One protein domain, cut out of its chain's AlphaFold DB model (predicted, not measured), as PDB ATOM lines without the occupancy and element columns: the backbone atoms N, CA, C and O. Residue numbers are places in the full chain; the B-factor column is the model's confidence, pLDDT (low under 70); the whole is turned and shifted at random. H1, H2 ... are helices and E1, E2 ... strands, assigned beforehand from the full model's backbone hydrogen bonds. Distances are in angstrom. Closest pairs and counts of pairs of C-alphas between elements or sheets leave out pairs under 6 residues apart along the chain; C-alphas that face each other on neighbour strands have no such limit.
ATOM      1  N   SER A  39     -28.686  24.523 -43.553       92.44
ATOM      2  CA  SER A  39     -30.103  24.346 -43.220       92.44
ATOM      3  C   SER A  39     -30.558  22.926 -43.526       92.44
ATOM      4  O   SER A  39     -30.447  22.461 -44.663       92.44
ATOM      5  N   SER A  40     -31.060  22.234 -42.505       92.81
ATOM      6  CA  SER A  40     -31.588  20.878 -42.647       92.81
ATOM      7  C   SER A  40     -32.981  20.917 -43.269       92.81
ATOM      8  O   SER A  40     -33.886  21.555 -42.739       92.81
ATOM      9  N   VAL A  41     -33.166  20.202 -44.375       92.81
ATOM     10  CA  VAL A  41     -34.474  19.988 -44.999       92.81
ATOM     11  C   VAL A  41     -35.096  18.769 -44.336       92.81
ATOM     12  O   VAL A  41     -34.652  17.644 -44.558       92.81
ATOM     13  N   LEU A  42     -36.091  18.979 -43.481       92.25
ATOM     14  CA  LEU A  42     -36.692  17.909 -42.687       92.25
ATOM     15  C   LEU A  42     -37.918  17.299 -43.390       92.25
ATOM     16  O   LEU A  42     -38.613  18.014 -44.112       92.25
ATOM     17  N   PRO A  43     -38.200  15.998 -43.190       90.38
ATOM     18  CA  PRO A  43     -39.464  15.394 -43.601       90.38
ATOM     19  C   PRO A  43     -40.671  16.113 -42.987       90.38
ATOM     20  O   PRO A  43     -40.679  16.411 -41.792       90.38
ATOM     21  N   GLU A  44     -41.708  16.348 -43.789       88.06
ATOM     22  CA  GLU A  44     -42.972  16.910 -43.306       88.06
ATOM     23  C   GLU A  44     -43.711  15.923 -42.386       88.06
ATOM     24  O   GLU A  44     -43.565  14.705 -42.493       88.06
ATOM     25  N   GLY A  45     -44.519  16.450 -41.462       89.56
ATOM     26  CA  GLY A  45     -45.404  15.645 -40.611       89.56
ATOM     27  C   GLY A  45     -44.720  14.852 -39.487       89.56
ATOM     28  O   GLY A  45     -45.399  14.111 -38.779       89.56
ATOM     29  N   SER A  46     -43.407  15.005 -39.284       91.25
ATOM     30  CA  SER A  46     -42.672  14.359 -38.190       91.25
ATOM     31  C   SER A  46     -42.028  15.385 -37.260       91.25
ATOM     32  O   SER A  46     -41.217  16.198 -37.695       91.25
ATOM     33  N   ASP A  47     -42.323  15.304 -35.958       93.12
ATOM     34  CA  ASP A  47     -41.662  16.138 -34.939       93.12
ATOM     35  C   ASP A  47     -40.247  15.644 -34.586       93.12
ATOM     36  O   ASP A  47     -39.458  16.339 -33.945       93.12
ATOM     37  N   ASN A  48     -39.909  14.421 -34.996       93.75
ATOM     38  CA  ASN A  48     -38.654  13.776 -34.638       93.75
ATOM     39  C   ASN A  48     -38.108  12.872 -35.764       93.75
ATOM     40  O   ASN A  48     -37.892  11.672 -35.554       93.75
ATOM     41  N   PRO A  49     -37.857  13.420 -36.965       93.62
ATOM     42  CA  PRO A  49     -37.401  12.639 -38.110       93.62
ATOM     43  C   PRO A  49     -35.960  12.163 -37.918       93.62
ATOM     44  O   PRO A  49     -35.059  12.973 -37.729       93.62
ATOM     45  N   GLN A  50     -35.690  10.857 -37.987       90.19
ATOM     46  CA  GLN A  50     -34.365  10.307 -37.652       90.19
ATOM     47  C   GLN A  50     -33.195  10.923 -38.448       90.19
ATOM     48  O   GLN A  50     -32.077  11.002 -37.932       90.19
ATOM     49  N   ILE A  51     -33.464  11.366 -39.677       90.56
ATOM     50  CA  ILE A  51     -32.527  12.037 -40.581       90.56
ATOM     51  C   ILE A  51     -33.233  13.199 -41.293       90.56
ATOM     52  O   ILE A  51     -34.463  13.221 -41.378       90.56
ATOM     53  N   ALA A  52     -32.458  14.136 -41.835       94.19
ATOM     54  CA  ALA A  52     -32.969  15.105 -42.799       94.19
ATOM     55  C   ALA A  52     -33.156  14.462 -44.189       94.19
ATOM     56  O   ALA A  52     -32.427  13.537 -44.547       94.19
ATOM     57  N   ASN A  53     -34.079  14.995 -44.998       94.62
ATOM     58  CA  ASN A  53     -34.176  14.701 -46.437       94.62
ATOM     59  C   ASN A  53     -32.921  15.166 -47.191       94.62
ATOM     60  O   ASN A  53     -32.559  14.614 -48.226       94.62
ATOM     61  N   GLY A  54     -32.260  16.196 -46.668       94.56
ATOM     62  CA  GLY A  54     -31.005  16.736 -47.169       94.56
ATOM     63  C   GLY A  54     -30.571  17.922 -46.319       94.56
ATOM     64  O   GLY A  54     -31.319  18.386 -45.460       94.56
ATOM     65  N   VAL A  55     -29.368  18.432 -46.557       96.12
ATOM     66  CA  VAL A  55     -28.906  19.677 -45.936       96.12
ATOM     67  C   VAL A  55     -28.434  20.619 -47.029       96.12
ATOM     68  O   VAL A  55     -27.595  20.257 -47.851       96.12
ATOM     69  N   ALA A  56     -28.997  21.823 -47.054       95.00
ATOM     70  CA  ALA A  56     -28.533  22.893 -47.919       95.00
ATOM     71  C   ALA A  56     -27.342  23.598 -47.259       95.00
ATOM     72  O   ALA A  56     -27.366  23.881 -46.058       95.00
ATOM     73  N   ILE A  57     -26.319  23.907 -48.052       95.25
ATOM     74  CA  ILE A  57     -25.113  24.608 -47.603       95.25
ATOM     75  C   ILE A  57     -25.093  25.975 -48.282       95.25
ATOM     76  O   ILE A  57     -25.161  26.067 -49.508       95.25
ATOM     77  N   GLY A  58     -25.042  27.043 -47.488       94.00
ATOM     78  CA  GLY A  58     -24.992  28.409 -47.997       94.00
ATOM     79  C   GLY A  58     -23.649  28.701 -48.654       94.00
ATOM     80  O   GLY A  58     -22.632  28.087 -48.323       94.00
ATOM     81  N   LYS A  59     -23.620  29.683 -49.559       93.75
ATOM     82  CA  LYS A  59     -22.351  30.188 -50.106       93.75
ATOM     83  C   LYS A  59     -21.418  30.652 -48.979       93.75
ATOM     84  O   LYS A  59     -21.892  31.072 -47.926       93.75
ATOM     85  N   ASP A  60     -20.110  30.612 -49.214       93.69
ATOM     86  CA  ASP A  60     -19.091  31.071 -48.257       93.69
ATOM     87  C   ASP A  60     -19.186  30.395 -46.870       93.69
ATOM     88  O   ASP A  60     -18.897  31.020 -45.854       93.69
ATOM     89  N   THR A  61     -19.626  29.132 -46.814       95.38
ATOM     90  CA  THR A  61     -19.673  28.337 -45.573       95.38
ATOM     91  C   THR A  61     -18.378  27.544 -45.418       95.38
ATOM     92  O   THR A  61     -18.164  26.608 -46.192       95.38
ATOM     93  N   PRO A  62     -17.500  27.879 -44.453       96.38
ATOM     94  CA  PRO A  62     -16.305  27.090 -44.194       96.38
ATOM     95  C   PRO A  62     -16.710  25.742 -43.596       96.38
ATOM     96  O   PRO A  62     -17.571  25.684 -42.717       96.38
ATOM     97  N   THR A  63     -16.077  24.660 -44.042       97.56
ATOM     98  CA  THR A  63     -16.416  23.303 -43.603       97.56
ATOM     99  C   THR A  63     -15.224  22.583 -42.987       97.56
ATOM    100  O   THR A  63     -14.063  22.850 -43.298       97.56
ATOM    101  N   TYR A  64     -15.532  21.656 -42.090       98.38
ATOM    102  CA  TYR A  64     -14.625  20.654 -41.565       98.38
ATOM    103  C   TYR A  64     -15.126  19.279 -41.991       98.38
ATOM    104  O   TYR A  64     -16.314  18.985 -41.883       98.38
ATOM    105  N   LYS A  65     -14.214  18.438 -42.462       98.31
ATOM    106  CA  LYS A  65     -14.490  17.056 -42.836       98.31
ATOM    107  C   LYS A  65     -13.596  16.157 -41.998       98.31
ATOM    108  O   LYS A  65     -12.372  16.265 -42.091       98.31
ATOM    109  N   SER A  66     -14.194  15.306 -41.170       98.50
ATOM    110  CA  SER A  66     -13.424  14.316 -40.426       98.50
ATOM    111  C   SER A  66     -12.917  13.226 -41.376       98.50
ATOM    112  O   SER A  66     -13.455  13.023 -42.462       98.50
ATOM    113  N   SER A  67     -11.888  12.494 -40.957       97.69
ATOM    114  CA  SER A  67     -11.639  11.151 -41.498       97.69
ATOM    115  C   SER A  67     -12.641  10.152 -40.907       97.69
ATOM    116  O   SER A  67     -13.439  10.513 -40.034       97.69
ATOM    117  N   GLY A  68     -12.575   8.893 -41.344       97.44
ATOM    118  CA  GLY A  68     -13.255   7.793 -40.667       97.44
ATOM    119  C   GLY A  68     -12.763   7.650 -39.225       97.44
ATOM    120  O   GLY A  68     -11.564   7.534 -38.959       97.44
ATOM    121  N   LEU A  69     -13.694   7.724 -38.279       98.50
ATOM    122  CA  LEU A  69     -13.459   7.534 -36.855       98.50
ATOM    123  C   LEU A  69     -14.197   6.270 -36.418       98.50
ATOM    124  O   LEU A  69     -15.400   6.152 -36.629       98.50
ATOM    125  N   GLY A  70     -13.492   5.334 -35.789       98.31
ATOM    126  CA  GLY A  70     -14.096   4.207 -35.070       98.31
ATOM    127  C   GLY A  70     -13.996   4.391 -33.555       98.31
ATOM    128  O   GLY A  70     -13.401   5.365 -33.097       98.31
ATOM    129  N   PRO A  71     -14.545   3.484 -32.739       98.69
ATOM    130  CA  PRO A  71     -14.520   3.593 -31.279       98.69
ATOM    131  C   PRO A  71     -13.107   3.421 -30.683       98.69
ATOM    132  O   PRO A  71     -12.211   2.834 -31.292       98.69
ATOM    133  N   SER A  72     -12.884   3.955 -29.479       98.25
ATOM    134  CA  SER A  72     -11.617   3.825 -28.736       98.25
ATOM    135  C   SER A  72     -11.589   2.515 -27.950       98.25
ATOM    136  O   SER A  72     -12.594   2.126 -27.360       98.25
ATOM    137  N   GLY A  73     -10.441   1.837 -27.895       98.00
ATOM    138  CA  GLY A  73     -10.279   0.570 -27.165       98.00
ATOM    139  C   GLY A  73     -10.188   0.745 -25.643       98.00
ATOM    140  O   GLY A  73      -9.122   0.505 -25.077       98.00
ATOM    141  N   LEU A  74     -11.273   1.196 -25.005       97.94
ATOM    142  CA  LEU A  74     -11.341   1.623 -23.596       97.94
ATOM    143  C   LEU A  74     -11.608   0.486 -22.594       97.94
ATOM    144  O   LEU A  74     -11.453   0.685 -21.388       97.94
ATOM    145  N   ASN A  75     -11.979  -0.707 -23.064       98.38
ATOM    146  CA  ASN A  75     -12.169  -1.881 -22.216       98.38
ATOM    147  C   ASN A  75     -10.931  -2.784 -22.248       98.38
ATOM    148  O   ASN A  75     -10.876  -3.772 -22.979       98.38
ATOM    149  N   SER A  76      -9.913  -2.450 -21.455       97.12
ATOM    150  CA  SER A  76      -8.659  -3.216 -21.415       97.12
ATOM    151  C   SER A  76      -8.802  -4.635 -20.852       97.12
ATOM    152  O   SER A  76      -7.890  -5.434 -21.047       97.12
ATOM    153  N   ALA A  77      -9.908  -4.945 -20.166       97.19
ATOM    154  CA  ALA A  77     -10.200  -6.287 -19.665       97.19
ATOM    155  C   ALA A  77     -10.666  -7.241 -20.778       97.19
ATOM    156  O   ALA A  77     -10.477  -8.451 -20.664       97.19
ATOM    157  N   ALA A  78     -11.231  -6.712 -21.866       98.00
ATOM    158  CA  ALA A  78     -11.569  -7.506 -23.036       98.00
ATOM    159  C   ALA A  78     -10.323  -7.785 -23.907       98.00
ATOM    160  O   ALA A  78      -9.464  -6.899 -24.075       98.00
ATOM    161  N   PRO A  79     -10.212  -8.991 -24.504       97.94
ATOM    162  CA  PRO A  79      -9.090  -9.337 -25.370       97.94
ATOM    163  C   PRO A  79      -8.949  -8.365 -26.548       97.94
ATOM    164  O   PRO A  79      -9.936  -7.883 -27.107       97.94
ATOM    165  N   ALA A  80      -7.713  -8.070 -26.951       95.75
ATOM    166  CA  ALA A  80      -7.465  -7.234 -28.123       95.75
ATOM    167  C   ALA A  80      -8.088  -7.860 -29.385       95.75
ATOM    168  O   ALA A  80      -8.083  -9.078 -29.546       95.75
ATOM    169  N   GLY A  81      -8.629  -7.023 -30.272       95.19
ATOM    170  CA  GLY A  81      -9.285  -7.468 -31.506       95.19
ATOM    171  C   GLY A  81     -10.731  -7.949 -31.342       95.19
ATOM    172  O   GLY A  81     -11.375  -8.232 -32.347       95.19
ATOM    173  N   THR A  82     -11.262  -8.010 -30.117       98.00
ATOM    174  CA  THR A  82     -12.679  -8.334 -29.873       98.00
ATOM    175  C   THR A  82     -13.559  -7.084 -29.928       98.00
ATOM    176  O   THR A  82     -13.085  -5.991 -29.597       98.00
ATOM    177  N   PRO A  83     -14.842  -7.198 -30.312       98.38
ATOM    178  CA  PRO A  83     -15.783  -6.086 -30.224       98.38
ATOM    179  C   PRO A  83     -15.913  -5.469 -28.830       98.38
ATOM    180  O   PRO A  83     -16.021  -4.247 -28.690       98.38
ATOM    181  N   GLU A  84     -15.825  -6.290 -27.789       98.50
ATOM    182  CA  GLU A  84     -15.959  -5.886 -26.391       98.50
ATOM    183  C   GLU A  84     -14.830  -4.947 -25.948       98.50
ATOM    184  O   GLU A  84     -15.028  -4.135 -25.042       98.50
ATOM    185  N   ARG A  85     -13.669  -4.987 -26.625       98.56
ATOM    186  CA  ARG A  85     -12.535  -4.072 -26.398       98.56
ATOM    187  C   ARG A  85     -12.913  -2.603 -26.574       98.56
ATOM    188  O   ARG A  85     -12.296  -1.729 -25.963       98.56
ATOM    189  N   TYR A  86     -13.921  -2.332 -27.395       98.69
ATOM    190  CA  TYR A  86     -14.342  -0.988 -27.776       98.69
ATOM    191  C   TYR A  86     -15.594  -0.511 -27.034       98.69
ATOM    192  O   TYR A  86     -16.204   0.488 -27.418       98.69
ATOM    193  N   ILE A  87     -15.972  -1.188 -25.950       98.69
ATOM    194  CA  ILE A  87     -16.980  -0.691 -25.017       98.69
ATOM    195  C   ILE A  87     -16.345   0.414 -24.160       98.69
ATOM    196  O   ILE A  87     -15.273   0.228 -23.581       98.69
ATOM    197  N   ASP A  88     -16.988   1.582 -24.099       98.12
ATOM    198  CA  ASP A  88     -16.534   2.684 -23.244       98.12
ATOM    199  C   ASP A  88     -16.825   2.359 -21.774       98.12
ATOM    200  O   ASP A  88     -17.975   2.372 -21.337       98.12
ATOM    201  N   THR A  89     -15.773   2.079 -21.004       98.12
ATOM    202  CA  THR A  89     -15.877   1.681 -19.595       98.12
ATOM    203  C   THR A  89     -16.241   2.824 -18.649       98.12
ATOM    204  O   THR A  89     -16.604   2.561 -17.504       98.12
ATOM    205  N   ALA A  90     -16.195   4.080 -19.106       96.31
ATOM    206  CA  ALA A  90     -16.732   5.208 -18.350       96.31
ATOM    207  C   ALA A  90     -18.266   5.282 -18.437       96.31
ATOM    208  O   ALA A  90     -18.897   5.795 -17.516       96.31
ATOM    209  N   ILE A  91     -18.859   4.771 -19.524       96.38
ATOM    210  CA  ILE A  91     -20.318   4.689 -19.714       96.38
ATOM    211  C   ILE A  91     -20.865   3.348 -19.220       96.38
ATOM    212  O   ILE A  91     -21.919   3.298 -18.592       96.38
ATOM    213  N   PHE A  92     -20.131   2.267 -19.478       97.38
ATOM    214  CA  PHE A  92     -20.480   0.901 -19.105       97.38
ATOM    215  C   PHE A  92     -19.393   0.338 -18.183       97.38
ATOM    216  O   PHE A  92     -18.454  -0.306 -18.665       97.38
ATOM    217  N   PRO A  93     -19.459   0.607 -16.864       96.94
ATOM    218  CA  PRO A  93     -18.440   0.171 -15.916       96.94
ATOM    219  C   PRO A  93     -18.102  -1.318 -16.053       96.94
ATOM    220  O   PRO A  93     -18.981  -2.174 -16.130       96.94
ATOM    221  N   GLY A  94     -16.805  -1.624 -16.130       94.88
ATOM    222  CA  GLY A  94     -16.310  -2.992 -16.331       94.88
ATOM    223  C   GLY A  94     -16.598  -3.594 -17.713       94.88
ATOM    224  O   GLY A  94     -16.363  -4.781 -17.910       94.88
ATOM    225  N   GLY A  95     -17.109  -2.808 -18.665       96.69
ATOM    226  CA  GLY A  95     -17.556  -3.298 -19.969       96.69
ATOM    227  C   GLY A  95     -18.884  -4.059 -19.910       96.69
ATOM    228  O   GLY A  95     -19.232  -4.741 -20.870       96.69
ATOM    229  N   VAL A  96     -19.613  -3.968 -18.793       97.62
ATOM    230  CA  VAL A  96     -20.882  -4.674 -18.586       97.62
ATOM    231  C   VAL A  96     -22.014  -3.879 -19.224       97.62
ATOM    232  O   VAL A  96     -22.276  -2.735 -18.847       97.62
ATOM    233  N   LEU A  97     -22.694  -4.493 -20.189       98.00
ATOM    234  CA  LEU A  97     -23.814  -3.874 -20.887       98.00
ATOM    235  C   LEU A  97     -25.129  -4.112 -20.122       98.00
ATOM    236  O   LEU A  97     -25.404  -5.255 -19.743       98.00
ATOM    237  N   PRO A  98     -25.946  -3.067 -19.893       96.56
ATOM    238  CA  PRO A  98     -27.306  -3.218 -19.388       96.56
ATOM    239  C   PRO A  98     -28.171  -4.084 -20.307       96.56
ATOM    240  O   PRO A  98     -27.853  -4.291 -21.480       96.56
ATOM    241  N   GLU A  99     -29.310  -4.540 -19.786       96.44
ATOM    242  CA  GLU A  99     -30.259  -5.333 -20.563       96.44
ATOM    243  C   GLU A  99     -30.642  -4.634 -21.880       96.44
ATOM    244  O   GLU A  99     -30.925  -3.433 -21.936       96.44
ATOM    245  N   GLY A 100     -30.602  -5.400 -22.971       97.19
ATOM    246  CA  GLY A 100     -30.960  -4.929 -24.304       97.19
ATOM    247  C   GLY A 100     -29.941  -4.010 -24.983       97.19
ATOM    248  O   GLY A 100     -30.128  -3.705 -26.162       97.19
ATOM    249  N   VAL A 101     -28.876  -3.578 -24.298       98.50
ATOM    250  CA  VAL A 101     -27.784  -2.821 -24.925       98.50
ATOM    251  C   VAL A 101     -26.890  -3.795 -25.682       98.50
ATOM    252  O   VAL A 101     -26.312  -4.712 -25.102       98.50
ATOM    253  N   THR A 102     -26.765  -3.599 -26.992       98.44
ATOM    254  CA  THR A 102     -25.907  -4.437 -27.842       98.44
ATOM    255  C   THR A 102     -24.480  -3.893 -27.897       98.44
ATOM    256  O   THR A 102     -24.229  -2.719 -27.615       98.44
ATOM    257  N   VAL A 103     -23.519  -4.723 -28.312       98.44
ATOM    258  CA  VAL A 103     -22.127  -4.271 -28.486       98.44
ATOM    259  C   VAL A 103     -22.030  -3.182 -29.560       98.44
ATOM    260  O   VAL A 103     -21.310  -2.202 -29.372       98.44
ATOM    261  N   THR A 104     -22.801  -3.285 -30.647       98.75
ATOM    262  CA  THR A 104     -22.869  -2.247 -31.689       98.75
ATOM    263  C   THR A 104     -23.410  -0.927 -31.147       98.75
ATOM    264  O   THR A 104     -22.874   0.127 -31.477       98.75
ATOM    265  N   GLU A 105     -24.425  -0.953 -30.280       98.81
ATOM    266  CA  GLU A 105     -24.930   0.246 -29.599       98.81
ATOM    267  C   GLU A 105     -23.873   0.878 -28.686       98.81
ATOM    268  O   GLU A 105     -23.649   2.089 -28.736       98.81
ATOM    269  N   ALA A 106     -23.169   0.061 -27.901       98.81
ATOM    270  CA  ALA A 106     -22.095   0.532 -27.034       98.81
ATOM    271  C   ALA A 106     -20.927   1.143 -27.829       98.81
ATOM    272  O   ALA A 106     -20.412   2.206 -27.468       98.81
ATOM    273  N   GLN A 107     -20.537   0.523 -28.947       98.88
ATOM    274  CA  GLN A 107     -19.530   1.083 -29.846       98.88
ATOM    275  C   GLN A 107     -20.022   2.349 -30.556       98.88
ATOM    276  O   GLN A 107     -19.237   3.282 -30.719       98.88
ATOM    277  N   ALA A 108     -21.305   2.424 -30.929       98.88
ATOM    278  CA  ALA A 108     -21.909   3.629 -31.498       98.88
ATOM    279  C   ALA A 108     -21.825   4.811 -30.515       98.88
ATOM    280  O   ALA A 108     -21.467   5.920 -30.901       98.88
ATOM    281  N   ILE A 109     -22.070   4.574 -29.226       98.88
ATOM    282  CA  ILE A 109     -21.899   5.593 -28.181       98.88
ATOM    283  C   ILE A 109     -20.433   6.033 -28.071       98.88
ATOM    284  O   ILE A 109     -20.157   7.231 -28.016       98.88
ATOM    285  N   ASN A 110     -19.491   5.088 -28.069       98.81
ATOM    286  CA  ASN A 110     -18.059   5.381 -27.992       98.81
ATOM    287  C   ASN A 110     -17.571   6.203 -29.202       98.81
ATOM    288  O   ASN A 110     -16.948   7.252 -29.028       98.81
ATOM    289  N   VAL A 111     -17.898   5.795 -30.434       98.81
ATOM    290  CA  VAL A 111     -17.489   6.542 -31.636       98.81
ATOM    291  C   VAL A 111     -18.097   7.947 -31.669       98.81
ATOM    292  O   VAL A 111     -17.405   8.892 -32.038       98.81
ATOM    293  N   MET A 112     -19.340   8.130 -31.206       98.75
ATOM    294  CA  MET A 112     -19.943   9.464 -31.108       98.75
ATOM    295  C   MET A 112     -19.199  10.357 -30.112       98.75
ATOM    296  O   MET A 112     -18.950  11.520 -30.422       98.75
ATOM    297  N   ARG A 113     -18.741   9.825 -28.969       98.25
ATOM    298  CA  ARG A 113     -17.882  10.583 -28.033       98.25
ATOM    299  C   ARG A 113     -16.593  11.039 -28.709       98.25
ATOM    300  O   ARG A 113     -16.240  12.210 -28.607       98.25
ATOM    301  N   ARG A 114     -15.944  10.155 -29.472       98.50
ATOM    302  CA  ARG A 114     -14.737  10.500 -30.240       98.50
ATOM    303  C   ARG A 114     -14.986  11.546 -31.320       98.50
ATOM    304  O   ARG A 114     -14.126  12.390 -31.546       98.50
ATOM    305  N   ILE A 115     -16.143  11.507 -31.981       98.69
ATOM    306  CA  ILE A 115     -16.557  12.561 -32.915       98.69
ATOM    307  C   ILE A 115     -16.691  13.890 -32.171       98.69
ATOM    308  O   ILE A 115     -16.143  14.889 -32.622       98.69
ATOM    309  N   GLY A 116     -17.348  13.899 -31.008       98.25
ATOM    310  CA  GLY A 116     -17.456  15.090 -30.165       98.25
ATOM    311  C   GLY A 116     -16.088  15.666 -29.788       98.25
ATOM    312  O   GLY A 116     -15.858  16.859 -29.958       98.25
ATOM    313  N   GLU A 117     -15.149  14.825 -29.350       98.00
ATOM    314  CA  GLU A 117     -13.767  15.230 -29.044       98.00
ATOM    315  C   GLU A 117     -13.038  15.792 -30.277       98.00
ATOM    316  O   GLU A 117     -12.347  16.811 -30.192       98.00
ATOM    317  N   ASN A 118     -13.207  15.152 -31.437       98.62
ATOM    318  CA  ASN A 118     -12.609  15.577 -32.699       98.62
ATOM    319  C   ASN A 118     -13.153  16.938 -33.173       98.62
ATOM    320  O   ASN A 118     -12.360  17.811 -33.528       98.62
ATOM    321  N   LEU A 119     -14.472  17.145 -33.104       98.19
ATOM    322  CA  LEU A 119     -15.132  18.419 -33.407       98.19
ATOM    323  C   LEU A 119     -14.671  19.519 -32.443       98.19
ATOM    324  O   LEU A 119     -14.255  20.594 -32.879       98.19
ATOM    325  N   GLN A 120     -14.642  19.231 -31.140       96.69
ATOM    326  CA  GLN A 120     -14.210  20.187 -30.118       96.69
ATOM    327  C   GLN A 120     -12.763  20.643 -30.316       96.69
ATOM    328  O   GLN A 120     -12.457  21.816 -30.094       96.69
ATOM    329  N   ALA A 121     -11.875  19.758 -30.781       96.50
ATOM    330  CA  ALA A 121     -10.502  20.124 -31.123       96.50
ATOM    331  C   ALA A 121     -10.425  21.173 -32.251       96.50
ATOM    332  O   ALA A 121      -9.448  21.918 -32.320       96.50
ATOM    333  N   GLN A 122     -11.462  21.264 -33.089       96.62
ATOM    334  CA  GLN A 122     -11.612  22.279 -34.135       96.62
ATOM    335  C   GLN A 122     -12.474  23.476 -33.698       96.62
ATOM    336  O   GLN A 122     -12.700  24.392 -34.482       96.62
ATOM    337  N   GLY A 123     -12.948  23.510 -32.448       94.69
ATOM    338  CA  GLY A 123     -13.875  24.541 -31.971       94.69
ATOM    339  C   GLY A 123     -15.313  24.372 -32.473       94.69
ATOM    340  O   GLY A 123     -16.059  25.350 -32.481       94.69
ATOM    341  N   LEU A 124     -15.678  23.156 -32.881       96.75
ATOM    342  CA  LEU A 124     -17.010  22.751 -33.328       96.75
ATOM    343  C   LEU A 124     -17.695  21.879 -32.263       96.75
ATOM    344  O   LEU A 124     -17.047  21.358 -31.351       96.75
ATOM    345  N   ASP A 125     -19.000  21.675 -32.399       97.00
ATOM    346  CA  ASP A 125     -19.778  20.706 -31.623       97.00
ATOM    347  C   ASP A 125     -20.780  19.943 -32.513       97.00
ATOM    348  O   ASP A 125     -20.751  20.041 -33.740       97.00
ATOM    349  N   PHE A 126     -21.641  19.119 -31.908       98.00
ATOM    350  CA  PHE A 126     -22.600  18.301 -32.654       98.00
ATOM    351  C   PHE A 126     -23.644  19.129 -33.418       98.00
ATOM    352  O   PHE A 126     -24.129  18.652 -34.442       98.00
ATOM    353  N   ASP A 127     -23.955  20.360 -32.991       96.88
ATOM    354  CA  ASP A 127     -24.891  21.231 -33.716       96.88
ATOM    355  C   ASP A 127     -24.305  21.767 -35.029       96.88
ATOM    356  O   ASP A 127     -25.039  22.234 -35.899       96.88
ATOM    357  N   ASP A 128     -22.988  21.667 -35.209       97.69
ATOM    358  CA  ASP A 128     -22.317  22.092 -36.436       97.69
ATOM    359  C   ASP A 128     -22.318  20.994 -37.521       97.69
ATOM    360  O   ASP A 128     -21.996  21.265 -38.682       97.69
ATOM    361  N   VAL A 129     -22.678  19.752 -37.176       98.38
ATOM    362  CA  VAL A 129     -22.641  18.597 -38.088       98.38
ATOM    363  C   VAL A 129     -23.817  18.627 -39.066       98.38
ATOM    364  O   VAL A 129     -24.981  18.590 -38.673       98.38
ATOM    365  N   TYR A 130     -23.515  18.613 -40.367       97.81
ATOM    366  CA  TYR A 130     -24.521  18.655 -41.437       97.81
ATOM    367  C   TYR A 130     -24.576  17.384 -42.295       97.81
ATOM    368  O   TYR A 130     -25.574  17.138 -42.984       97.81
ATOM    369  N   ALA A 131     -23.536  16.552 -42.276       98.44
ATOM    370  CA  ALA A 131     -23.555  15.260 -42.951       98.44
ATOM    371  C   ALA A 131     -22.852  14.185 -42.126       98.44
ATOM    372  O   ALA A 131     -21.889  14.465 -41.417       98.44
ATOM    373  N   MET A 132     -23.332  12.950 -42.241       98.62
ATOM    374  CA  MET A 132     -22.762  11.791 -41.573       98.62
ATOM    375  C   MET A 132     -22.794  10.567 -42.489       98.62
ATOM    376  O   MET A 132     -23.812  10.252 -43.107       98.62
ATOM    377  N   ARG A 133     -21.677   9.845 -42.546       98.62
ATOM    378  CA  ARG A 133     -21.544   8.583 -43.281       98.62
ATOM    379  C   ARG A 133     -21.232   7.500 -42.272       98.62
ATOM    380  O   ARG A 133     -20.305   7.658 -41.485       98.62
ATOM    381  N   VAL A 134     -22.029   6.440 -42.270       98.69
ATOM    382  CA  VAL A 134     -21.918   5.374 -41.275       98.69
ATOM    383  C   VAL A 134     -21.667   4.050 -41.975       98.69
ATOM    384  O   VAL A 134     -22.455   3.622 -42.820       98.69
ATOM    385  N   PHE A 135     -20.596   3.384 -41.570       98.75
ATOM    386  CA  PHE A 135     -20.289   2.015 -41.946       98.75
ATOM    387  C   PHE A 135     -20.484   1.136 -40.718       98.75
ATOM    388  O   PHE A 135     -19.937   1.417 -39.650       98.75
ATOM    389  N   VAL A 136     -21.291   0.089 -40.859       98.69
ATOM    390  CA  VAL A 136     -21.537  -0.887 -39.795       98.69
ATOM    391  C   VAL A 136     -21.130  -2.279 -40.255       98.69
ATOM    392  O   VAL A 136     -21.322  -2.636 -41.414       98.69
ATOM    393  N   ALA A 137     -20.568  -3.076 -39.361       98.31
ATOM    394  CA  ALA A 137     -20.190  -4.459 -39.626       98.31
ATOM    395  C   ALA A 137     -20.874  -5.397 -38.628       98.31
ATOM    396  O   ALA A 137     -21.328  -4.971 -37.563       98.31
ATOM    397  N   SER A 138     -20.935  -6.680 -38.977       96.88
ATOM    398  CA  SER A 138     -21.288  -7.744 -38.037       96.88
ATOM    399  C   SER A 138     -20.036  -8.547 -37.678       96.88
ATOM    400  O   SER A 138     -19.241  -8.818 -38.583       96.88
ATOM    401  N   PRO A 139     -19.849  -8.974 -36.413       90.44
ATOM    402  CA  PRO A 139     -18.698  -9.793 -36.023       90.44
ATOM    403  C   PRO A 139     -18.584 -11.110 -36.807       90.44
ATOM    404  O   PRO A 139     -17.486 -11.596 -37.049       90.44
ATOM    405  N   ASP A 140     -19.722 -11.687 -37.186       91.38
ATOM    406  CA  ASP A 140     -19.858 -13.004 -37.820       91.38
ATOM    407  C   ASP A 140     -20.189 -12.927 -39.322       91.38
ATOM    408  O   ASP A 140     -20.466 -13.946 -39.953       91.38
ATOM    409  N   GLY A 141     -20.194 -11.722 -39.904       89.56
ATOM    410  CA  GLY A 141     -20.601 -11.497 -41.294       89.56
ATOM    411  C   GLY A 141     -22.111 -11.597 -41.551       89.56
ATOM    412  O   GLY A 141     -22.530 -11.481 -42.703       89.56
ATOM    413  N   SER A 142     -22.934 -11.778 -40.511       95.00
ATOM    414  CA  SER A 142     -24.396 -11.718 -40.610       95.00
ATOM    415  C   SER A 142     -24.892 -10.277 -40.827       95.00
ATOM    416  O   SER A 142     -24.110  -9.365 -41.109       95.00
ATOM    417  N   THR A 143     -26.203 -10.040 -40.759       97.25
ATOM    418  CA  THR A 143     -26.750  -8.679 -40.866       97.25
ATOM    419  C   THR A 143     -26.266  -7.812 -39.705       97.25
ATOM    420  O   THR A 143     -26.467  -8.150 -38.541       97.25
ATOM    421  N   ALA A 144     -25.664  -6.664 -40.022       98.25
ATOM    422  CA  ALA A 144     -25.184  -5.728 -39.014       98.25
ATOM    423  C   ALA A 144     -26.334  -5.176 -38.150       98.25
ATOM    424  O   ALA A 144     -27.456  -4.967 -38.619       98.25
ATOM    425  N   ASP A 145     -26.043  -4.870 -36.884       98.44
ATOM    426  CA  ASP A 145     -27.027  -4.317 -35.948       98.44
ATOM    427  C   ASP A 145     -27.266  -2.809 -36.174       98.44
ATOM    428  O   ASP A 145     -26.830  -1.939 -35.413       98.44
ATOM    429  N   PHE A 146     -27.999  -2.490 -37.242       98.44
ATOM    430  CA  PHE A 146     -28.414  -1.123 -37.571       98.44
ATOM    431  C   PHE A 146     -29.262  -0.474 -36.466       98.44
ATOM    432  O   PHE A 146     -29.225   0.746 -36.278       98.44
ATOM    433  N   ASN A 147     -30.039  -1.274 -35.731       98.25
ATOM    434  CA  ASN A 147     -30.898  -0.781 -34.658       98.25
ATOM    435  C   ASN A 147     -30.075  -0.366 -33.439       98.25
ATOM    436  O   ASN A 147     -30.332   0.702 -32.881       98.25
ATOM    437  N   GLY A 148     -29.063  -1.152 -33.072       98.50
ATOM    438  CA  GLY A 148     -28.088  -0.797 -32.047       98.50
ATOM    439  C   GLY A 148     -27.357   0.493 -32.383       98.50
ATOM    440  O   GLY A 148     -27.334   1.408 -31.558       98.50
ATOM    441  N   PHE A 149     -26.871   0.640 -33.623       98.69
ATOM    442  CA  PHE A 149     -26.282   1.912 -34.053       98.69
ATOM    443  C   PHE A 149     -27.270   3.075 -33.906       98.69
ATOM    444  O   PHE A 149     -26.921   4.118 -33.357       98.69
ATOM    445  N   ASN A 150     -28.517   2.912 -34.364       98.56
ATOM    446  CA  ASN A 150     -29.519   3.974 -34.287       98.56
ATOM    447  C   ASN A 150     -29.853   4.374 -32.844       98.56
ATOM    448  O   ASN A 150     -30.036   5.565 -32.595       98.56
ATOM    449  N   ARG A 151     -29.905   3.434 -31.890       98.44
ATOM    450  CA  ARG A 151     -30.089   3.771 -30.468       98.44
ATOM    451  C   ARG A 151     -28.909   4.583 -29.932       98.44
ATOM    452  O   ARG A 151     -29.136   5.647 -29.362       98.44
ATOM    453  N   GLY A 152     -27.673   4.172 -30.225       98.56
ATOM    454  CA  GLY A 152     -26.475   4.934 -29.856       98.56
ATOM    455  C   GLY A 152     -26.424   6.326 -30.500       98.56
ATOM    456  O   GLY A 152     -26.158   7.315 -29.824       98.56
ATOM    457  N   TYR A 153     -26.773   6.438 -31.783       98.56
ATOM    458  CA  TYR A 153     -26.885   7.713 -32.502       98.56
ATOM    459  C   TYR A 153     -27.905   8.659 -31.857       98.56
ATOM    460  O   TYR A 153     -27.638   9.854 -31.734       98.56
ATOM    461  N   ARG A 154     -29.053   8.138 -31.401       98.06
ATOM    462  CA  ARG A 154     -30.104   8.947 -30.766       98.06
ATOM    463  C   ARG A 154     -29.668   9.591 -29.447       98.06
ATOM    464  O   ARG A 154     -30.267  10.574 -29.023       98.06
ATOM    465  N   GLN A 155     -28.597   9.103 -28.829       98.56
ATOM    466  CA  GLN A 155     -28.010   9.747 -27.652       98.56
ATOM    467  C   GLN A 155     -27.329  11.090 -27.969       98.56
ATOM    468  O   GLN A 155     -27.117  11.880 -27.055       98.56
ATOM    469  N   TYR A 156     -27.022  11.371 -29.242       98.50
ATOM    470  CA  TYR A 156     -26.280  12.567 -29.674       98.50
ATOM    471  C   TYR A 156     -26.985  13.377 -30.754       98.50
ATOM    472  O   TYR A 156     -26.744  14.569 -30.874       98.50
ATOM    473  N   PHE A 157     -27.829  12.745 -31.557       98.31
ATOM    474  CA  PHE A 157     -28.557  13.377 -32.645       98.31
ATOM    475  C   PHE A 157     -30.000  12.920 -32.637       98.31
ATOM    476  O   PHE A 157     -30.382  11.961 -31.975       98.31
ATOM    477  N   ALA A 158     -30.817  13.576 -33.449       96.75
ATOM    478  CA  ALA A 158     -32.201  13.192 -33.629       96.75
ATOM    479  C   ALA A 158     -33.011  13.116 -32.319       96.75
ATOM    480  O   ALA A 158     -33.911  12.286 -32.176       96.75
ATOM    481  N   ASN A 159     -32.679  13.978 -31.363       97.56
ATOM    482  CA  ASN A 159     -33.182  13.957 -29.992       97.56
ATOM    483  C   ASN A 159     -33.664  15.334 -29.522       97.56
ATOM    484  O   ASN A 159     -33.835  15.545 -28.332       97.56
ATOM    485  N   THR A 160     -33.926  16.242 -30.461       97.19
ATOM    486  CA  THR A 160     -34.557  17.540 -30.209       97.19
ATOM    487  C   THR A 160     -35.807  17.653 -31.068       97.19
ATOM    488  O   THR A 160     -35.761  17.394 -32.274       97.19
ATOM    489  N   SER A 161     -36.930  17.991 -30.441       96.44
ATOM    490  CA  SER A 161     -38.224  18.204 -31.093       96.44
ATOM    491  C   SER A 161     -38.135  19.353 -32.087       96.44
ATOM    492  O   SER A 161     -37.662  20.439 -31.750       96.44
ATOM    493  N   VAL A 162     -38.598  19.114 -33.312       93.31
ATOM    494  CA  VAL A 162     -38.582  20.116 -34.384       93.31
ATOM    495  C   VAL A 162     -39.550  21.259 -34.074       93.31
ATOM    496  O   VAL A 162     -39.228  22.416 -34.319       93.31
ATOM    497  N   SER A 163     -40.716  20.953 -33.504       93.38
ATOM    498  CA  SER A 163     -41.739  21.952 -33.184       93.38
ATOM    499  C   SER A 163     -41.441  22.741 -31.910       93.38
ATOM    500  O   SER A 163     -41.771  23.924 -31.841       93.38
ATOM    501  N   THR A 164     -40.828  22.117 -30.899       96.19
ATOM    502  CA  THR A 164     -40.644  22.754 -29.581       96.19
ATOM    503  C   THR A 164     -39.207  23.157 -29.267       96.19
ATOM    504  O   THR A 164     -38.993  23.919 -28.326       96.19
ATOM    505  N   GLY A 165     -38.217  22.631 -29.994       94.81
ATOM    506  CA  GLY A 165     -36.795  22.836 -29.705       94.81
ATOM    507  C   GLY A 165     -36.313  22.185 -28.402       94.81
ATOM    508  O   GLY A 165     -35.191  22.438 -27.972       94.81
ATOM    509  N   LYS A 166     -37.146  21.368 -27.743       96.75
ATOM    510  CA  LYS A 166     -36.800  20.690 -26.488       96.75
ATOM    511  C   LYS A 166     -36.183  19.323 -26.745       96.75
ATOM    512  O   LYS A 166     -36.543  18.651 -27.714       96.75
ATOM    513  N   ALA A 167     -35.304  18.901 -25.839       97.12
ATOM    514  CA  ALA A 167     -34.779  17.543 -25.832       97.12
ATOM    515  C   ALA A 167     -35.922  16.517 -25.716       97.12
ATOM    516  O   ALA A 167     -36.910  16.738 -25.015       97.12
ATOM    517  N   ILE A 168     -35.767  15.407 -26.424       97.38
ATOM    518  CA  ILE A 168     -36.646  14.246 -26.425       97.38
ATOM    519  C   ILE A 168     -35.883  13.116 -25.754       97.38
ATOM    520  O   ILE A 168     -34.769  12.796 -26.172       97.38
ATOM    521  N   ASP A 169     -36.513  12.474 -24.777       98.19
ATOM    522  CA  ASP A 169     -35.953  11.297 -24.130       98.19
ATOM    523  C   ASP A 169     -35.761  10.147 -25.132       98.19
ATOM    524  O   ASP A 169     -36.597   9.868 -26.000       98.19
ATOM    525  N   VAL A 170     -34.637   9.450 -25.013       97.50
ATOM    526  CA  VAL A 170     -34.202   8.387 -25.920       97.50
ATOM    527  C   VAL A 170     -33.863   7.125 -25.141       97.50
ATOM    528  O   VAL A 170     -33.510   7.164 -23.966       97.50
ATOM    529  N   ARG A 171     -34.007   5.970 -25.793       96.75
ATOM    530  CA  ARG A 171     -33.734   4.672 -25.168       96.75
ATOM    531  C   ARG A 171     -32.254   4.314 -25.233       96.75
ATOM    532  O   ARG A 171     -31.582   4.625 -26.217       96.75
ATOM    533  N   LEU A 172     -31.817   3.588 -24.212       95.94
ATOM    534  CA  LEU A 172     -30.557   2.860 -24.152       95.94
ATOM    535  C   LEU A 172     -30.901   1.381 -23.928       95.94
ATOM    536  O   LEU A 172     -31.452   1.028 -22.886       95.94
ATOM    537  N   GLY A 173     -30.660   0.533 -24.925       96.50
ATOM    538  CA  GLY A 173     -31.115  -0.858 -24.911       96.50
ATOM    539  C   GLY A 173     -32.637  -0.981 -24.759       96.50
ATOM    540  O   GLY A 173     -33.397  -0.345 -25.498       96.50
ATOM    541  N   THR A 174     -33.086  -1.795 -23.799       96.75
ATOM    542  CA  THR A 174     -34.514  -1.971 -23.459       96.75
ATOM    543  C   THR A 174     -34.981  -1.087 -22.301       96.75
ATOM    544  O   THR A 174     -36.160  -1.132 -21.943       96.75
ATOM    545  N   ALA A 175     -34.101  -0.256 -21.737       95.25
ATOM    546  CA  ALA A 175     -34.451   0.624 -20.629       95.25
ATOM    547  C   ALA A 175     -35.538   1.653 -21.022       95.25
ATOM    548  O   ALA A 175     -35.690   1.996 -22.207       95.25
ATOM    549  N   PRO A 176     -36.290   2.188 -20.036       97.00
ATOM    550  CA  PRO A 176     -37.133   3.360 -20.248       97.00
ATOM    551  C   PRO A 176     -36.348   4.502 -20.901       97.00
ATOM    552  O   PRO A 176     -35.146   4.650 -20.684       97.00
ATOM    553  N   ALA A 177     -37.032   5.302 -21.719       97.50
ATOM    554  CA  ALA A 177     -36.407   6.469 -22.325       97.50
ATOM    555  C   ALA A 177     -35.978   7.464 -21.233       97.50
ATOM    556  O   ALA A 177     -36.694   7.647 -20.249       97.50
ATOM    557  N   ALA A 178     -34.818   8.082 -21.425       97.56
ATOM    558  CA  ALA A 178     -34.228   9.060 -20.519       97.56
ATOM    559  C   ALA A 178     -33.592  10.203 -21.331       97.56
ATOM    560  O   ALA A 178     -33.442  10.056 -22.552       97.56
ATOM    561  N   PRO A 179     -33.197  11.321 -20.697       98.19
ATOM    562  CA  PRO A 179     -32.538  12.410 -21.405       98.19
ATOM    563  C   PRO A 179     -31.324  11.920 -22.215       98.19
ATOM    564  O   PRO A 179     -30.564  11.080 -21.722       98.19
ATOM    565  N   PRO A 180     -31.126  12.417 -23.453       97.94
ATOM    566  CA  PRO A 180     -29.978  12.039 -24.271       97.94
ATOM    567  C   PRO A 180     -28.667  12.515 -23.638       97.94
ATOM    568  O   PRO A 180     -28.645  13.514 -22.920       97.94
ATOM    569  N   PHE A 181     -27.552  11.865 -23.979       97.31
ATOM    570  CA  PHE A 181     -26.222  12.307 -23.538       97.31
ATOM    571  C   PHE A 181     -25.878  13.726 -24.003       97.31
ATOM    572  O   PHE A 181     -25.250  14.480 -23.262       97.31
ATOM    573  N   VAL A 182     -26.284  14.093 -25.222       97.25
ATOM    574  CA  VAL A 182     -26.193  15.463 -25.736       97.25
ATOM    575  C   VAL A 182     -27.473  15.796 -26.491       97.25
ATOM    576  O   VAL A 182     -27.812  15.126 -27.468       97.25
ATOM    577  N   ALA A 183     -28.182  16.834 -26.047       97.19
ATOM    578  CA  ALA A 183     -29.293  17.400 -26.800       97.19
ATOM    579  C   ALA A 183     -28.745  18.234 -27.965       97.19
ATOM    580  O   ALA A 183     -28.013  19.196 -27.738       97.19
ATOM    581  N   THR A 184     -29.116  17.861 -29.187       95.94
ATOM    582  CA  THR A 184     -28.592  18.460 -30.421       95.94
ATOM    583  C   THR A 184     -29.755  18.811 -31.336       95.94
ATOM    584  O   THR A 184     -30.623  17.970 -31.608       95.94
ATOM    585  N   ALA A 185     -29.801  20.054 -31.801       94.00
ATOM    586  CA  ALA A 185     -30.805  20.544 -32.737       94.00
ATOM    587  C   ALA A 185     -30.486  20.136 -34.183       94.00
ATOM    588  O   ALA A 185     -31.407  19.919 -34.977       94.00
ATOM    589  N   ALA A 186     -29.201  19.996 -34.526       94.19
ATOM    590  CA  ALA A 186     -28.790  19.559 -35.855       94.19
ATOM    591  C   ALA A 186     -29.371  18.188 -36.248       94.19
ATOM    592  O   ALA A 186     -29.456  17.237 -35.463       94.19
ATOM    593  N   ARG A 187     -29.756  18.085 -37.525       95.31
ATOM    594  CA  ARG A 187     -30.266  16.866 -38.166       95.31
ATOM    595  C   ARG A 187     -29.456  16.634 -39.442       95.31
ATOM    596  O   ARG A 187     -29.856  17.099 -40.507       95.31
ATOM    597  N   PRO A 188     -28.307  15.947 -39.361       96.94
ATOM    598  CA  PRO A 188     -27.462  15.785 -40.527       96.94
ATOM    599  C   PRO A 188     -28.155  14.959 -41.612       96.94
ATOM    600  O   PRO A 188     -28.950  14.051 -41.339       96.94
ATOM    601  N   SER A 189     -27.795  15.242 -42.861       97.19
ATOM    602  CA  SER A 189     -27.971  14.262 -43.930       97.19
ATOM    603  C   SER A 189     -27.158  13.019 -43.574       97.19
ATOM    604  O   SER A 189     -26.020  13.121 -43.114       97.19
ATOM    605  N   ARG A 190     -27.742  11.832 -43.721       97.12
ATOM    606  CA  ARG A 190     -27.073  10.608 -43.283       97.12
ATOM    607  C   ARG A 190     -27.395   9.440 -44.183       97.12
ATOM    608  O   ARG A 190     -28.556   9.217 -44.514       97.12
ATOM    609  N   PHE A 191     -26.379   8.636 -44.461       97.12
ATOM    610  CA  PHE A 191     -26.564   7.268 -44.920       97.12
ATOM    611  C   PHE A 191     -25.824   6.300 -44.000       97.12
ATOM    612  O   PHE A 191     -24.870   6.667 -43.311       97.12
ATOM    613  N   MET A 192     -26.294   5.060 -43.988       98.06
ATOM    614  CA  MET A 192     -25.707   3.977 -43.219       98.06
ATOM    615  C   MET A 192     -25.712   2.718 -44.075       98.06
ATOM    616  O   MET A 192     -26.751   2.371 -44.635       98.06
ATOM    617  N   VAL A 193     -24.564   2.057 -44.188       98.31
ATOM    618  CA  VAL A 193     -24.399   0.847 -44.999       98.31
ATOM    619  C   VAL A 193     -23.663  -0.225 -44.214       98.31
ATOM    620  O   VAL A 193     -22.803   0.077 -43.386       98.31
ATOM    621  N   GLN A 194     -24.001  -1.482 -44.492       98.56
ATOM    622  CA  GLN A 194     -23.223  -2.606 -43.997       98.56
ATOM    623  C   GLN A 194     -21.968  -2.806 -44.854       98.56
ATOM    624  O   GLN A 194     -22.035  -2.730 -46.081       98.56
ATOM    625  N   VAL A 195     -20.846  -3.102 -44.203       98.25
ATOM    626  CA  VAL A 195     -19.572  -3.461 -44.835       98.25
ATOM    627  C   VAL A 195     -19.101  -4.835 -44.364       98.25
ATOM    628  O   VAL A 195     -19.506  -5.311 -43.303       98.25
ATOM    629  N   ALA A 196     -18.253  -5.484 -45.164       96.56
ATOM    630  CA  ALA A 196     -17.724  -6.811 -44.845       96.56
ATOM    631  C   ALA A 196     -16.753  -6.784 -43.652       96.56
ATOM    632  O   ALA A 196     -16.734  -7.711 -42.849       96.56
ATOM    633  N   ASN A 197     -15.946  -5.729 -43.539       95.69
ATOM    634  CA  ASN A 197     -15.022  -5.508 -42.435       95.69
ATOM    635  C   ASN A 197     -14.719  -4.012 -42.263       95.69
ATOM    636  O   ASN A 197     -15.084  -3.186 -43.101       95.69
ATOM    637  N   LEU A 198     -14.050  -3.685 -41.158       97.94
ATOM    638  CA  LEU A 198     -13.557  -2.348 -40.839       97.94
ATOM    639  C   LEU A 198     -12.030  -2.375 -40.634       97.94
ATOM    640  O   LEU A 198     -11.471  -3.452 -40.399       97.94
ATOM    641  N   PRO A 199     -11.337  -1.220 -40.701       96.81
ATOM    642  CA  PRO A 199      -9.871  -1.156 -40.694       96.81
ATOM    643  C   PRO A 199      -9.201  -1.684 -39.419       96.81
ATOM    644  O   PRO A 199      -8.007  -1.980 -39.429       96.81
ATOM    645  N   VAL A 200      -9.945  -1.788 -38.315       97.88
ATOM    646  CA  VAL A 200      -9.431  -2.253 -37.025       97.88
ATOM    647  C   VAL A 200     -10.241  -3.455 -36.548       97.88
ATOM    648  O   VAL A 200     -11.467  -3.407 -36.465       97.88
ATOM    649  N   ALA A 201      -9.541  -4.531 -36.186       97.31
ATOM    650  CA  ALA A 201     -10.163  -5.734 -35.644       97.31
ATOM    651  C   ALA A 201     -11.021  -5.410 -34.408       97.31
ATOM    652  O   ALA A 201     -10.562  -4.736 -33.477       97.31
ATOM    653  N   GLY A 202     -12.259  -5.904 -34.423       97.81
ATOM    654  CA  GLY A 202     -13.276  -5.688 -33.394       97.81
ATOM    655  C   GLY A 202     -14.092  -4.402 -33.559       97.81
ATOM    656  O   GLY A 202     -15.073  -4.228 -32.844       97.81
ATOM    657  N   TRP A 203     -13.768  -3.509 -34.497       98.62
ATOM    658  CA  TRP A 203     -14.701  -2.432 -34.835       98.62
ATOM    659  C   TRP A 203     -15.953  -3.001 -35.498       98.62
ATOM    660  O   TRP A 203     -15.874  -3.797 -36.431       98.62
ATOM    661  N   LEU A 204     -17.106  -2.541 -35.022       98.69
ATOM    662  CA  LEU A 204     -18.425  -2.789 -35.603       98.69
ATOM    663  C   LEU A 204     -19.021  -1.527 -36.225       98.69
ATOM    664  O   LEU A 204     -20.005  -1.616 -36.955       98.69
ATOM    665  N   VAL A 205     -18.444  -0.359 -35.935       98.75
ATOM    666  CA  VAL A 205     -18.900   0.937 -36.439       98.75
ATOM    667  C   VAL A 205     -17.706   1.812 -36.816       98.75
ATOM    668  O   VAL A 205     -16.722   1.897 -36.078       98.75
ATOM    669  N   GLU A 206     -17.816   2.495 -37.947       98.81
ATOM    670  CA  GLU A 206     -16.925   3.575 -38.366       98.81
ATOM    671  C   GLU A 206     -17.771   4.706 -38.948       98.81
ATOM    672  O   GLU A 206     -18.735   4.474 -39.684       98.81
ATOM    673  N   VAL A 207     -17.447   5.941 -38.576       98.81
ATOM    674  CA  VAL A 207     -18.264   7.111 -38.879       98.81
ATOM    675  C   VAL A 207     -17.392   8.253 -39.369       98.81
ATOM    676  O   VAL A 207     -16.353   8.562 -38.793       98.81
ATOM    677  N   GLU A 208     -17.862   8.919 -40.414       98.62
ATOM    678  CA  GLU A 208     -17.330  10.189 -40.891       98.62
ATOM    679  C   GLU A 208     -18.392  11.278 -40.709       98.62
ATOM    680  O   GLU A 208     -19.581  11.024 -40.939       98.62
ATOM    681  N   VAL A 209     -17.979  12.489 -40.335       98.75
ATOM    682  CA  VAL A 209     -18.859  13.659 -40.268       98.75
ATOM    683  C   VAL A 209     -18.303  14.830 -41.069       98.75
ATOM    684  O   VAL A 209     -17.101  15.096 -41.069       98.75
ATOM    685  N   ASP A 210     -19.213  15.563 -41.705       98.69
ATOM    686  CA  ASP A 210     -18.938  16.893 -42.233       98.69
ATOM    687  C   ASP A 210     -19.676  17.923 -41.362       98.69
ATOM    688  O   ASP A 210     -20.860  17.755 -41.047       98.69
ATOM    689  N   ALA A 211     -18.977  18.987 -40.976       98.44
ATOM    690  CA  ALA A 211     -19.472  20.051 -40.114       98.44
ATOM    691  C   ALA A 211     -19.182  21.435 -40.708       98.44
ATOM    692  O   ALA A 211     -18.248  21.604 -41.493       98.44
ATOM    693  N   ALA A 212     -19.992  22.430 -40.361       97.50
ATOM    694  CA  ALA A 212     -19.837  23.805 -40.825       97.50
ATOM    695  C   ALA A 212     -19.362  24.698 -39.682       97.50
ATOM    696  O   ALA A 212     -19.933  24.676 -38.597       97.50
ATOM    697  N   TYR A 213     -18.344  25.521 -39.927       95.19
ATOM    698  CA  TYR A 213     -17.943  26.511 -38.937       95.19
ATOM    699  C   TYR A 213     -19.032  27.582 -38.804       95.19
ATOM    700  O   TYR A 213     -19.477  28.122 -39.824       95.19
TER     701      TYR A 213
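Overview. This is residues 39 to 213 of the 234 residues of an uncharacterized protein of Aeromicrobium sp. zg-629 (UniProt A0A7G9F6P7). Amid long loops, with little regular structure, the mixed sheet E3 E6 E4 E5 has helix H2 over one face, H3 packed on H2, and the hairpin E1 E2 where E4 and E5 begin. The 175 printed residues, 64 in three named helices and six named strands, are of mixed class. They are compact, radius of gyration of the C-alphas 15.8 A, spanning 48 by 34 by 30 A.

Along the chain. E1 is residues 39 to 41, from (-30.103, 24.346, -43.220), E2 54 to 57, E3 63 to 65, H1 83 to 86, H2 103 to 121, 27.2 A long, E4 129 to 136, H3 146 to 154, E5 189 to 194, and E6 205 to 212, to (-19.837, 23.805, -40.825).

Arrangement. E4 and E5 are parallel, N 134 and O 191 being 3.0 A apart. H2 touches H1 and H3, the C-alphas of Glu 105 and Gly 148 closest at 4.1 A. In H2 and H3 every O i to N i+4 pair is within hydrogen-bond range.

Size, cuts and confidence. The printed part has no cut; the H3 to E5 link is long. No printed residue is under 70 in pLDDT.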